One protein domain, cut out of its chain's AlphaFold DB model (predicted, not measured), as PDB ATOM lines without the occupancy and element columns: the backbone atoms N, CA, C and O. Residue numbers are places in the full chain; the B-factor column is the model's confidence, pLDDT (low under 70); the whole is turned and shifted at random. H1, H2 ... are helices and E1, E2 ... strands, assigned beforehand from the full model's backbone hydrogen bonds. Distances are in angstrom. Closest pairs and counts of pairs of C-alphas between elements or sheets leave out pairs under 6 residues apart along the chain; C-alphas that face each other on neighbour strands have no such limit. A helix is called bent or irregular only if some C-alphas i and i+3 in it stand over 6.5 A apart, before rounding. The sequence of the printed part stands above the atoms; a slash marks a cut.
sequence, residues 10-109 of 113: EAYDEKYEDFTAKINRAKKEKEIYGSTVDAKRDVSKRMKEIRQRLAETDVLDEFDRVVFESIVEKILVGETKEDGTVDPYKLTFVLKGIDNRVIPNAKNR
ATOM      1  N   GLU A  10     258.496 227.846 132.572       80.31
ATOM      2  CA  GLU A  10     257.670 226.782 133.147       80.31
ATOM      3  C   GLU A  10     257.448 226.970 134.655       80.31
ATOM      4  O   GLU A  10     256.322 226.849 135.123       80.31
ATOM      5  N   ALA A  11     258.488 227.339 135.413       78.56
ATOM      6  CA  ALA A  11     258.370 227.566 136.854       78.56
ATOM      7  C   ALA A  11     257.522 228.807 137.192       78.56
ATOM      8  O   ALA A  11     256.871 228.857 138.239       78.56
ATOM      9  N   TYR A  12     257.518 229.815 136.314       79.00
ATOM     10  CA  TYR A  12     256.636 230.975 136.434       79.00
ATOM     11  C   TYR A  12     255.175 230.604 136.158       79.00
ATOM     12  O   TYR A  12     254.304 230.940 136.962       79.00
ATOM     13  N   ASP A  13     254.919 229.901 135.054       83.31
ATOM     14  CA  ASP A  13     253.573 229.501 134.640       83.31
ATOM     15  C   ASP A  13     252.950 228.552 135.680       83.31
ATOM     16  O   ASP A  13     251.820 228.775 136.114       83.31
ATOM     17  N   GLU A  14     253.723 227.592 136.202       85.81
ATOM     18  CA  GLU A  14     253.299 226.706 137.293       85.81
ATOM     19  C   GLU A  14     252.917 227.506 138.546       85.81
ATOM     20  O   GLU A  14     251.820 227.352 139.085       85.81
ATOM     21  N   LYS A  15     253.773 228.435 138.995       86.81
ATOM     22  CA  LYS A  15     253.468 229.296 140.150       86.81
ATOM     23  C   LYS A  15     252.231 230.157 139.926       86.81
ATOM     24  O   LYS A  15     251.472 230.390 140.871       86.81
ATOM     25  N   TYR A  16     252.044 230.657 138.712       84.19
ATOM     26  CA  TYR A  16     250.912 231.495 138.353       84.19
ATOM     27  C   TYR A  16     249.595 230.713 138.400       84.19
ATOM     28  O   TYR A  16     248.618 231.189 138.988       84.19
ATOM     29  N   GLU A  17     249.569 229.494 137.861       88.75
ATOM     30  CA  GLU A  17     248.417 228.593 137.963       88.75
ATOM     31  C   GLU A  17     248.114 228.239 139.421       88.75
ATOM     32  O   GLU A  17     246.967 228.326 139.870       88.75
ATOM     33  N   ASP A  18     249.155 227.944 140.195       88.44
ATOM     34  CA  ASP A  18     249.057 227.539 141.591       88.44
ATOM     35  C   ASP A  18     248.500 228.668 142.486       88.44
ATOM     36  O   ASP A  18     247.645 228.455 143.357       88.44
ATOM     37  N   PHE A  19     248.916 229.916 142.243       88.00
ATOM     38  CA  PHE A  19     248.335 231.088 142.901       88.00
ATOM     39  C   PHE A  19     246.909 231.382 142.426       88.00
ATOM     40  O   PHE A  19     246.050 231.718 143.246       88.00
ATOM     41  N   THR A  20     246.624 231.204 141.137       89.69
ATOM     42  CA  THR A  20     245.278 231.390 140.578       89.69
ATOM     43  C   THR A  20     244.286 230.395 141.186       89.69
ATOM     44  O   THR A  20     243.184 230.779 141.593       89.69
ATOM     45  N   ALA A  21     244.690 229.134 141.352       88.94
ATOM     46  CA  ALA A  21     243.896 228.104 142.012       88.94
ATOM     47  C   ALA A  21     243.596 228.459 143.479       88.94
ATOM     48  O   ALA A  21     242.447 228.358 143.922       88.94
ATOM     49  N   LYS A  22     244.597 228.953 144.224       90.69
ATOM     50  CA  LYS A  22     244.430 229.399 145.622       90.69
ATOM     51  C   LYS A  22     243.466 230.580 145.742       90.69
ATOM     52  O   LYS A  22     242.599 230.568 146.615       90.69
ATOM     53  N   ILE A  23     243.559 231.562 144.843       88.81
ATOM     54  CA  ILE A  23     242.646 232.714 144.805       88.81
ATOM     55  C   ILE A  23     241.207 232.260 144.535       88.81
ATOM     56  O   ILE A  23     240.281 232.700 145.218       88.81
ATOM     57  N   ASN A  24     241.009 231.366 143.565       87.88
ATOM     58  CA  ASN A  24     239.680 230.866 143.221       87.88
ATOM     59  C   ASN A  24     239.061 230.047 144.358       87.88
ATOM     60  O   ASN A  24     237.881 230.219 144.667       87.88
ATOM     61  N   ARG A  25     239.862 229.221 145.040       88.69
ATOM     62  CA  ARG A  25     239.422 228.481 146.226       88.69
ATOM     63  C   ARG A  25     238.983 229.420 147.350       88.69
ATOM     64  O   ARG A  25     237.870 229.279 147.848       88.69
ATOM     65  N   ALA A  26     239.801 230.418 147.682       82.56
ATOM     66  CA  ALA A  26     239.483 231.390 148.728       82.56
ATOM     67  C   ALA A  26     238.225 232.221 148.402       82.56
ATOM     68  O   ALA A  26     237.410 232.490 149.284       82.56
ATOM     69  N   LYS A  27     238.022 232.601 147.131       84.75
ATOM     70  CA  LYS A  27     236.796 233.288 146.684       84.75
ATOM     71  C   LYS A  27     235.552 232.418 146.866       84.75
ATOM     72  O   LYS A  27     234.549 232.908 147.379       84.75
ATOM     73  N   LYS A  28     235.636 231.139 146.495       79.00
ATOM     74  CA  LYS A  28     234.530 230.183 146.627       79.00
ATOM     75  C   LYS A  28     234.186 229.909 148.091       79.00
ATOM     76  O   LYS A  28     233.017 229.897 148.456       79.00
ATOM     77  N   GLU A  29     235.194 229.753 148.947       77.19
ATOM     78  CA  GLU A  29     234.996 229.615 150.395       77.19
ATOM     79  C   GLU A  29     234.312 230.863 150.979       77.19
ATOM     80  O   GLU A  29     233.319 230.737 151.695       77.19
ATOM     81  N   LYS A  30     234.746 232.075 150.602       77.56
ATOM     82  CA  LYS A  30     234.106 233.335 151.024       77.56
ATOM     83  C   LYS A  30     232.626 233.418 150.624       77.56
ATOM     84  O   LYS A  30     231.809 233.878 151.418       77.56
ATOM     85  N   GLU A  31     232.277 232.980 149.418       74.94
ATOM     86  CA  GLU A  31     230.895 232.963 148.920       74.94
ATOM     87  C   GLU A  31     230.007 231.970 149.696       74.94
ATOM     88  O   GLU A  31     228.882 232.294 150.087       74.94
ATOM     89  N   ILE A  32     230.540 230.786 150.011       68.88
ATOM     90  CA  ILE A  32     229.856 229.782 150.839       68.88
ATOM     91  C   ILE A  32     229.631 230.319 152.259       68.88
ATOM     92  O   ILE A  32     228.522 230.231 152.789       68.88
ATOM     93  N   TYR A  33     230.644 230.931 152.877       64.81
ATOM     94  CA  TYR A  33     230.482 231.528 154.204       64.81
ATOM     95  C   TYR A  33     229.479 232.690 154.200       64.81
ATOM     96  O   TYR A  33     228.669 232.783 155.120       64.81
ATOM     97  N   GLY A  34     229.466 233.523 153.153       60.38
ATOM     98  CA  GLY A  34     228.481 234.596 152.982       60.38
ATOM     99  C   GLY A  34     227.042 234.077 152.918       60.38
ATOM    100  O   GLY A  34     226.200 234.499 153.710       60.38
ATOM    101  N   SER A  35     226.778 233.085 152.061       55.25
ATOM    102  CA  SER A  35     225.434 232.496 151.926       55.25
ATOM    103  C   SER A  35     224.956 231.791 153.206       55.25
ATOM    104  O   SER A  35     223.774 231.849 153.550       55.25
ATOM    105  N   THR A  36     225.874 231.199 153.976       54.03
ATOM    106  CA  THR A  36     225.565 230.565 155.269       54.03
ATOM    107  C   THR A  36     225.208 231.597 156.349       54.03
ATOM    108  O   THR A  36     224.327 231.360 157.180       54.03
ATOM    109  N   VAL A  37     225.868 232.760 156.348       58.06
ATOM    110  CA  VAL A  37     225.587 233.861 157.286       58.06
ATOM    111  C   VAL A  37     224.225 234.494 157.001       58.06
ATOM    112  O   VAL A  37     223.466 234.724 157.945       58.06
ATOM    113  N   ASP A  38     223.879 234.708 155.732       52.62
ATOM    114  CA  ASP A  38     222.570 235.247 155.352       52.62
ATOM    115  C   ASP A  38     221.430 234.290 155.735       52.62
ATOM    116  O   ASP A  38     220.455 234.715 156.361       52.62
ATOM    117  N   ALA A  39     221.605 232.983 155.507       53.59
ATOM    118  CA  ALA A  39     220.650 231.966 155.950       53.59
ATOM    119  C   ALA A  39     220.493 231.928 157.486       53.59
ATOM    120  O   ALA A  39     219.377 231.849 158.006       53.59
ATOM    121  N   LYS A  40     221.594 232.034 158.246       52.47
ATOM    122  CA  LYS A  40     221.564 232.039 159.722       52.47
ATOM    123  C   LYS A  40     220.918 233.309 160.293       52.47
ATOM    124  O   LYS A  40     220.225 233.246 161.318       52.47
ATOM    125  N   ARG A  41     221.118 234.458 159.636       56.03
ATOM    126  CA  ARG A  41     220.493 235.739 159.999       56.03
ATOM    127  C   ARG A  41     218.974 235.683 159.828       56.03
ATOM    128  O   ARG A  41     218.256 236.129 160.724       56.03
ATOM    129  N   ASP A  42     218.493 235.061 158.755       59.94
ATOM    130  CA  ASP A  42     217.059 234.896 158.496       59.94
ATOM    131  C   ASP A  42     216.372 233.974 159.506       59.94
ATOM    132  O   ASP A  42     215.296 234.303 160.010       59.94
ATOM    133  N   VAL A  43     217.005 232.860 159.884       56.31
ATOM    134  CA  VAL A  43     216.451 231.952 160.905       56.31
ATOM    135  C   VAL A  43     216.361 232.640 162.271       56.31
ATOM    136  O   VAL A  43     215.339 232.550 162.952       56.31
ATOM    137  N   SER A  44     217.399 233.385 162.662       61.00
ATOM    138  CA  SER A  44     217.425 234.108 163.944       61.00
ATOM    139  C   SER A  44     216.360 235.206 164.007       61.00
ATOM    140  O   SER A  44     215.709 235.383 165.041       61.00
ATOM    141  N   LYS A  45     216.155 235.917 162.891       66.38
ATOM    142  CA  LYS A  45     215.127 236.954 162.754       66.38
ATOM    143  C   LYS A  45     213.720 236.357 162.812       66.38
ATOM    144  O   LYS A  45     212.921 236.804 163.631       66.38
ATOM    145  N   ARG A  46     213.459 235.285 162.057       59.72
ATOM    146  CA  ARG A  46     212.184 234.546 162.101       59.72
ATOM    147  C   ARG A  46     211.876 234.008 163.496       59.72
ATOM    148  O   ARG A  46     210.749 234.120 163.957       59.72
ATOM    149  N   MET A  47     212.876 233.502 164.216       61.44
ATOM    150  CA  MET A  47     212.680 233.053 165.597       61.44
ATOM    151  C   MET A  47     212.401 234.192 166.578       61.44
ATOM    152  O   MET A  47     211.646 234.010 167.530       61.44
ATOM    153  N   LYS A  48     212.991 235.372 166.365       70.38
ATOM    154  CA  LYS A  48     212.662 236.563 167.153       70.38
ATOM    155  C   LYS A  48     211.222 237.012 166.892       70.38
ATOM    156  O   LYS A  48     210.517 237.298 167.849       70.38
ATOM    157  N   GLU A  49     210.787 237.004 165.635       65.12
ATOM    158  CA  GLU A  49     209.411 237.335 165.240       65.12
ATOM    159  C   GLU A  49     208.393 236.337 165.811       65.12
ATOM    160  O   GLU A  49     207.364 236.757 166.327       65.12
ATOM    161  N   ILE A  50     208.694 235.034 165.808       64.19
ATOM    162  CA  ILE A  50     207.847 234.011 166.447       64.19
ATOM    163  C   ILE A  50     207.741 234.257 167.954       64.19
ATOM    164  O   ILE A  50     206.639 234.259 168.490       64.19
ATOM    165  N   ARG A  51     208.865 234.506 168.642       67.31
ATOM    166  CA  ARG A  51     208.859 234.816 170.082       67.31
ATOM    167  C   ARG A  51     208.076 236.084 170.403       67.31
ATOM    168  O   ARG A  51     207.365 236.110 171.396       67.31
ATOM    169  N   GLN A  52     208.214 237.115 169.576       69.06
ATOM    170  CA  GLN A  52     207.489 238.368 169.752       69.06
ATOM    171  C   GLN A  52     205.987 238.164 169.552       69.06
ATOM    172  O   GLN A  52     205.213 238.582 170.398       69.06
ATOM    173  N   ARG A  53     205.578 237.420 168.517       58.84
ATOM    174  CA  ARG A  53     204.169 237.055 168.325       58.84
ATOM    175  C   ARG A  53     203.637 236.218 169.482       58.84
ATOM    176  O   ARG A  53     202.568 236.523 169.978       58.84
ATOM    177  N   LEU A  54     204.387 235.229 169.968       59.84
ATOM    178  CA  LEU A  54     204.001 234.442 171.149       59.84
ATOM    179  C   LEU A  54     203.851 235.296 172.419       59.84
ATOM    180  O   LEU A  54     203.052 234.945 173.276       59.84
ATOM    181  N   ALA A  55     204.608 236.389 172.546       64.00
ATOM    182  CA  ALA A  55     204.508 237.324 173.667       64.00
ATOM    183  C   ALA A  55     203.390 238.370 173.496       64.00
ATOM    184  O   ALA A  55     202.897 238.891 174.489       64.00
ATOM    185  N   GLU A  56     203.023 238.697 172.253       61.22
ATOM    186  CA  GLU A  56     201.982 239.678 171.905       61.22
ATOM    187  C   GLU A  56     200.586 239.055 171.739       61.22
ATOM    188  O   GLU A  56     199.600 239.787 171.727       61.22
ATOM    189  N   THR A  57     200.480 237.732 171.580       53.72
ATOM    190  CA  THR A  57     199.178 237.067 171.420       53.72
ATOM    191  C   THR A  57     198.466 237.023 172.767       53.72
ATOM    192  O   THR A  57     199.085 236.635 173.761       53.72
ATOM    193  N   ASP A  58     197.175 237.377 172.780       54.72
ATOM    194  CA  ASP A  58     196.259 237.045 173.874       54.72
ATOM    195  C   ASP A  58     196.520 235.596 174.276       54.72
ATOM    196  O   ASP A  58     196.445 234.674 173.453       54.72
ATOM    197  N   VAL A  59     196.917 235.412 175.534       58.06
ATOM    198  CA  VAL A  59     196.999 234.088 176.133       58.06
ATOM    199  C   VAL A  59     195.639 233.452 175.874       58.06
ATOM    200  O   VAL A  59     194.625 234.045 176.225       58.06
ATOM    201  N   LEU A  60     195.609 232.302 175.195       58.19
ATOM    202  CA  LEU A  60     194.365 231.559 175.025       58.19
ATOM    203  C   LEU A  60     193.730 231.411 176.414       58.19
ATOM    204  O   LEU A  60     194.358 230.832 177.303       58.19
ATOM    205  N   ASP A  61     192.523 231.958 176.595       60.88
ATOM    206  CA  ASP A  61     191.804 231.928 177.879       60.88
ATOM    207  C   ASP A  61     191.609 230.486 178.382       60.88
ATOM    208  O   ASP A  61     191.513 230.237 179.583       60.88
ATOM    209  N   GLU A  62     191.612 229.522 177.454       70.62
ATOM    210  CA  GLU A  62     191.531 228.096 177.728       70.62
ATOM    211  C   GLU A  62     192.664 227.313 177.056       70.62
ATOM    212  O   GLU A  62     193.066 227.555 175.916       70.62
ATOM    213  N   PHE A  63     193.164 226.308 177.774       73.38
ATOM    214  CA  PHE A  63     194.175 225.400 177.255       73.38
ATOM    215  C   PHE A  63     193.576 224.445 176.213       73.38
ATOM    216  O   PHE A  63     192.838 223.518 176.553       73.38
ATOM    217  N   ASP A  64     193.961 224.617 174.948       75.56
ATOM    218  CA  ASP A  64     193.627 223.676 173.881       75.56
ATOM    219  C   ASP A  64     194.673 222.555 173.794       75.56
ATOM    220  O   ASP A  64     195.791 222.715 173.284       75.56
ATOM    221  N   ARG A  65     194.276 221.374 174.276       74.94
ATOM    222  CA  ARG A  65     195.102 220.166 174.256       74.94
ATOM    223  C   ARG A  65     195.478 219.724 172.839       74.94
ATOM    224  O   ARG A  65     196.590 219.241 172.646       74.94
ATOM    225  N   VAL A  66     194.589 219.870 171.860       73.62
ATOM    226  CA  VAL A  66     194.812 219.410 170.480       73.62
ATOM    227  C   VAL A  66     195.862 220.284 169.800       73.62
ATOM    228  O   VAL A  66     196.794 219.767 169.181       73.62
ATOM    229  N   VAL A  67     195.760 221.606 169.968       74.31
ATOM    230  CA  VAL A  67     196.766 222.556 169.472       74.31
ATOM    231  C   VAL A  67     198.109 222.300 170.150       74.31
ATOM    232  O   VAL A  67     199.130 222.183 169.468       74.31
ATOM    233  N   PHE A  68     198.120 222.127 171.472       77.00
ATOM    234  CA  PHE A  68     199.337 221.835 172.222       77.00
ATOM    235  C   PHE A  68     200.019 220.533 171.758       77.00
ATOM    236  O   PHE A  68     201.212 220.531 171.443       77.00
ATOM    237  N   GLU A  69     199.264 219.439 171.627       76.50
ATOM    238  CA  GLU A  69     199.767 218.154 171.122       76.50
ATOM    239  C   GLU A  69     200.229 218.239 169.659       76.50
ATOM    240  O   GLU A  69     201.107 217.475 169.246       76.50
ATOM    241  N   SER A  70     199.688 219.162 168.860       77.44
ATOM    242  CA  SER A  70     200.111 219.354 167.467       77.44
ATOM    243  C   SER A  70     201.491 220.011 167.338       77.44
ATOM    244  O   SER A  70     202.210 219.728 166.378       77.44
ATOM    245  N   ILE A  71     201.890 220.823 168.322       79.94
ATOM    246  CA  ILE A  71     203.137 221.601 168.304       79.94
ATOM    247  C   ILE A  71     204.241 220.913 169.117       79.94
ATOM    248  O   ILE A  71     205.411 221.009 168.758       79.94
ATOM    249  N   VAL A  72     203.911 220.199 170.197       82.38
ATOM    250  CA  VAL A  72     204.901 219.568 171.088       82.38
ATOM    251  C   VAL A  72     205.147 218.105 170.701       82.38
ATOM    252  O   VAL A  72     204.221 217.316 170.530       82.38
ATOM    253  N   GLU A  73     206.419 217.731 170.557       85.81
ATOM    254  CA  GLU A  73     206.879 216.361 170.292       85.81
ATOM    255  C   GLU A  73     207.065 215.576 171.586       85.81
ATOM    256  O   GLU A  73     206.536 214.477 171.722       85.81
ATOM    257  N   LYS A  74     207.809 216.144 172.539       88.12
ATOM    258  CA  LYS A  74     208.041 215.538 173.853       88.12
ATOM    259  C   LYS A  74     208.291 216.602 174.915       88.12
ATOM    260  O   LYS A  74     208.748 217.701 174.608       88.12
ATOM    261  N   ILE A  75     208.026 216.243 176.165       84.19
ATOM    262  CA  ILE A  75     208.298 217.069 177.342       84.19
ATOM    263  C   ILE A  75     209.298 216.306 178.204       84.19
ATOM    264  O   ILE A  75     209.056 215.151 178.552       84.19
ATOM    265  N   LEU A  76     210.428 216.932 178.513       84.94
ATOM    266  CA  LEU A  76     211.390 216.411 179.479       84.94
ATOM    267  C   LEU A  76     211.095 217.062 180.826       84.94
ATOM    268  O   LEU A  76     211.048 218.292 180.918       84.94
ATOM    269  N   VAL A  77     210.863 216.227 181.836       87.19
ATOM    270  CA  VAL A  77     210.581 216.661 183.203       87.19
ATOM    271  C   VAL A  77     211.827 216.449 184.041       87.19
ATOM    272  O   VAL A  77     212.335 215.335 184.159       87.19
ATOM    273  N   GLY A  78     212.277 217.543 184.622       81.00
ATOM    274  CA  GLY A  78     213.472 217.640 185.420       81.00
ATOM    275  C   GLY A  78     214.761 217.751 184.608       81.00
ATOM    276  O   GLY A  78     214.827 217.441 183.418       81.00
ATOM    277  N   GLU A  79     215.807 218.215 185.276       86.56
ATOM    278  CA  GLU A  79     217.173 218.231 184.761       86.56
ATOM    279  C   GLU A  79     218.130 217.780 185.854       86.56
ATOM    280  O   GLU A  79     218.040 218.233 186.994       86.56
ATOM    281  N   THR A  80     219.062 216.906 185.491       86.06
ATOM    282  CA  THR A  80     220.202 216.579 186.342       86.06
ATOM    283  C   THR A  80     221.363 217.461 185.918       86.06
ATOM    284  O   THR A  80     221.823 217.378 184.776       86.06
ATOM    285  N   LYS A  81     221.819 218.325 186.822       81.81
ATOM    286  CA  LYS A  81     222.999 219.163 186.609       81.81
ATOM    287  C   LYS A  81     224.271 218.319 186.691       81.81
ATOM    288  O   LYS A  81     224.270 217.206 187.213       81.81
ATOM    289  N   GLU A  82     225.374 218.866 186.189       84.19
ATOM    290  CA  GLU A  82     226.685 218.196 186.187       84.19
ATOM    291  C   GLU A  82     227.193 217.848 187.599       84.19
ATOM    292  O   GLU A  82     227.961 216.907 187.765       84.19
ATOM    293  N   ASP A  83     226.721 218.566 188.622       84.94
ATOM    294  CA  ASP A  83     227.011 218.313 190.039       84.94
ATOM    295  C   ASP A  83     226.158 217.186 190.663       84.94
ATOM    296  O   ASP A  83     226.298 216.880 191.846       84.94
ATOM    297  N   GLY A  84     225.272 216.561 189.878       82.44
ATOM    298  CA  GLY A  84     224.373 215.494 190.312       82.44
ATOM    299  C   GLY A  84     223.089 215.975 190.992       82.44
ATOM    300  O   GLY A  84     222.258 215.144 191.359       82.44
ATOM    301  N   THR A  85     222.881 217.287 191.147       85.44
ATOM    302  CA  THR A  85     221.617 217.814 191.672       85.44
ATOM    303  C   THR A  85     220.505 217.697 190.631       85.44
ATOM    304  O   THR A  85     220.673 218.047 189.462       85.44
ATOM    305  N   VAL A  86     219.352 217.186 191.066       83.25
ATOM    306  CA  VAL A  86     218.150 217.072 190.234       83.25
ATOM    307  C   VAL A  86     217.257 218.271 190.517       83.25
ATOM    308  O   VAL A  86     216.859 218.489 191.660       83.25
ATOM    309  N   ASP A  87     216.924 219.027 189.478       81.88
ATOM    310  CA  ASP A  87     215.866 220.030 189.507       81.88
ATOM    311  C   ASP A  87     214.591 219.411 188.919       81.88
ATOM    312  O   ASP A  87     214.462 219.377 187.696       81.88
ATOM    313  N   PRO A  88     213.658 218.888 189.736       83.38
ATOM    314  CA  PRO A  88     212.455 218.210 189.252       83.38
ATOM    315  C   PRO A  88     211.414 219.169 188.657       83.38
ATOM    316  O   PRO A  88     210.455 218.710 188.036       83.38
ATOM    317  N   TYR A  89     211.575 220.484 188.834       79.62
ATOM    318  CA  TYR A  89     210.597 221.483 188.401       79.62
ATOM    319  C   TYR A  89     210.890 222.047 187.009       79.62
ATOM    320  O   TYR A  89     210.068 222.777 186.450       79.62
ATOM    321  N   LYS A  90     212.034 221.699 186.410       80.00
ATOM    322  CA  LYS A  90     212.374 222.137 185.057       80.00
ATOM    323  C   LYS A  90     211.576 221.357 184.013       80.00
ATOM    324  O   LYS A  90     211.717 220.145 183.891       80.00
ATOM    325  N   LEU A  91     210.777 222.056 183.209       79.38
ATOM    326  CA  LEU A  91     210.095 221.488 182.044       79.38
ATOM    327  C   LEU A  91     210.788 221.949 180.763       79.38
ATOM    328  O   LEU A  91     210.893 223.147 180.503       79.38
ATOM    329  N   THR A  92     211.237 221.001 179.942       83.19
ATOM    330  CA  THR A  92     211.798 221.291 178.616       83.19
ATOM    331  C   THR A  92     210.873 220.750 177.537       83.19
ATOM    332  O   THR A  92     210.690 219.539 177.414       83.19
ATOM    333  N   PHE A  93     210.305 221.646 176.732       83.38
ATOM    334  CA  PHE A  93     209.441 221.291 175.609       83.38
ATOM    335  C   PHE A  93     210.271 221.117 174.337       83.38
ATOM    336  O   PHE A  93     211.011 222.011 173.931       83.38
ATOM    337  N   VAL A  94     210.122 219.971 173.682       84.12
ATOM    338  CA  VAL A  94     210.664 219.704 172.350       84.12
ATOM    339  C   VAL A  94     209.528 219.860 171.355       84.12
ATOM    340  O   VAL A  94     208.494 219.219 171.513       84.12
ATOM    341  N   LEU A  95     209.701 220.718 170.352       82.44
ATOM    342  CA  LEU A  95     208.649 221.071 169.398       82.44
ATOM    343  C   LEU A  95     208.742 220.221 168.122       82.44
ATOM    344  O   LEU A  95     209.834 220.010 167.592       82.44
ATOM    345  N   LYS A  96     207.590 219.789 167.599       79.56
ATOM    346  CA  LYS A  96     207.448 219.146 166.289       79.56
ATOM    347  C   LYS A  96     207.777 220.181 165.209       79.56
ATOM    348  O   LYS A  96     207.034 221.140 165.032       79.56
ATOM    349  N   GLY A  97     208.871 219.984 164.469       62.94
ATOM    350  CA  GLY A  97     209.119 220.734 163.226       62.94
ATOM    351  C   GLY A  97     210.323 221.678 163.184       62.94
ATOM    352  O   GLY A  97     210.259 222.689 162.491       62.94
ATOM    353  N   ILE A  98     211.436 221.354 163.851       54.16
ATOM    354  CA  ILE A  98     212.742 221.959 163.496       54.16
ATOM    355  C   ILE A  98     213.536 221.051 162.536       54.16
ATOM    356  O   ILE A  98     214.403 221.527 161.807       54.16
ATOM    357  N   ASP A  99     213.187 219.763 162.450       51.94
ATOM    358  CA  ASP A  99     213.754 218.860 161.450       51.94
ATOM    359  C   ASP A  99     212.993 218.956 160.123       51.94
ATOM    360  O   ASP A  99     211.761 218.963 160.087       51.94
ATOM    361  N   ASN A 100     213.744 218.931 159.021       48.94
ATOM    362  CA  ASN A 100     213.278 218.926 157.633       48.94
ATOM    363  C   ASN A 100     212.598 217.587 157.252       48.94
ATOM    364  O   ASN A 100     212.948 216.947 156.259       48.94
ATOM    365  N   ARG A 101     211.671 217.091 158.079       49.28
ATOM    366  CA  ARG A 101     210.971 215.823 157.857       49.28
ATOM    367  C   ARG A 101     209.765 216.069 156.961       49.28
ATOM    368  O   ARG A 101     208.703 216.486 157.410       49.28
ATOM    369  N   VAL A 102     209.934 215.762 155.678       49.34
ATOM    370  CA  VAL A 102     208.818 215.541 154.755       49.34
ATOM    371  C   VAL A 102     208.028 214.349 155.287       49.34
ATOM    372  O   VAL A 102     208.573 213.253 155.363       49.34
ATOM    373  N   ILE A 103     206.765 214.547 155.672       52.12
ATOM    374  CA  ILE A 103     205.856 213.440 155.989       52.12
ATOM    375  C   ILE A 103     205.376 212.864 154.650       52.12
ATOM    376  O   ILE A 103     204.559 213.505 153.979       52.12
ATOM    377  N   PRO A 104     205.846 211.680 154.219       49.22
ATOM    378  CA  PRO A 104     205.350 211.075 152.994       49.22
ATOM    379  C   PRO A 104     203.893 210.664 153.219       49.22
ATOM    380  O   PRO A 104     203.538 210.162 154.287       49.22
ATOM    381  N   ASN A 105     203.045 210.846 152.207       50.62
ATOM    382  CA  ASN A 105     201.654 210.380 152.211       50.62
ATOM    383  C   ASN A 105     200.740 211.000 153.288       50.62
ATOM    384  O   ASN A 105     199.797 210.351 153.740       50.62
ATOM    385  N   ALA A 106     200.944 212.273 153.649       54.38
ATOM    386  CA  ALA A 106     200.027 213.005 154.536       54.38
ATOM    387  C   ALA A 106     198.563 212.978 154.042       54.38
ATOM    388  O   ALA A 106     197.640 212.866 154.842       54.38
ATOM    389  N   LYS A 107     198.347 212.985 152.719       54.41
ATOM    390  CA  LYS A 107     197.012 212.955 152.096       54.41
ATOM    391  C   LYS A 107     196.256 211.632 152.316       54.41
ATOM    392  O   LYS A 107     195.038 211.651 152.421       54.41
ATOM    393  N   ASN A 108     196.968 210.510 152.458       56.62
ATOM    394  CA  ASN A 108     196.363 209.184 152.656       56.62
ATOM    395  C   ASN A 108     196.031 208.887 154.128       56.62
ATOM    396  O   ASN A 108     195.350 207.911 154.411       56.62
ATOM    397  N   ARG A 109     196.508 209.708 155.075       53.03
ATOM    398  CA  ARG A 109     196.182 209.552 156.504       53.03
ATOM    399  C   ARG A 109     194.832 210.162 156.895       53.03
ATOM    400  O   ARG A 109     194.353 209.874 157.981       53.03
TER     401      ARG A 109
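What this domain is: This is residues 10 to 109 of the 113 residues of an uncharacterized protein of Anaerosacchriphilus polymeriproducens (UniProt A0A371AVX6). A two-stranded hairpin, E1 and E2, bent partway along, has the short helix H2 at its foot, while one very long helix, H1, stands free of it and makes most of the longest axis. Residues 98 to 109, a tail that ends in the four-residue helix H3, also stand free. The printed part has 100 residues, with the named elements in the order H1, H2, E1, E2, H3; the sheet order is E1 - E2, antiparallel, and the class is mixed, helices and strands. The whole is extended, with a radius of gyration of the C-alphas of 24.6 A, and spans 78 by 48 by 33 A.

How they stand to each other: E1, residues 72 to 80, and E2, residues 86 to 95, form a hairpin with an angle of 158 degrees between their directions. N 76 and O 92 are 2.8 A apart and N 87 and O 79 are 2.8 A apart, both within hydrogen-bond range. E1 bends by 52 degrees at residue 77, and E2 by 75 degrees at residue 89. H2, residues 65 to 71, joins E1 by a tight link; its closest C-alpha pair with E2 is Ile 71 and Leu 95, 5.6 A. H1, residues 10 to 56, is apart from H2, E1, E2 and H3, the last being residues 106 to 109. Every O i to N i+4 pair is within hydrogen-bond range in H1 and H2; H3 is too short for such a pair.

Where its parts are: From first to last C-alpha, E1 measures 21.8 A and E2 23.2 A. H1 measures 69.1 A, from C-alpha 10 at (257.670, 226.782, 133.147) to C-alpha 56 at (201.982, 239.678, 171.905). H2 measures 10.1 A and H3 5.5 A, ending at C-alpha 109, (196.182, 209.552, 156.504).

The domain as a whole: The C-alphas of Glu 10 and Asp 61 are the two farthest apart, at 79.8 A. The printed part has no cut and no long link. Its mean pLDDT is 71.9; residues 32 to 47, 49 to 61 and 97 to 109 are under 70.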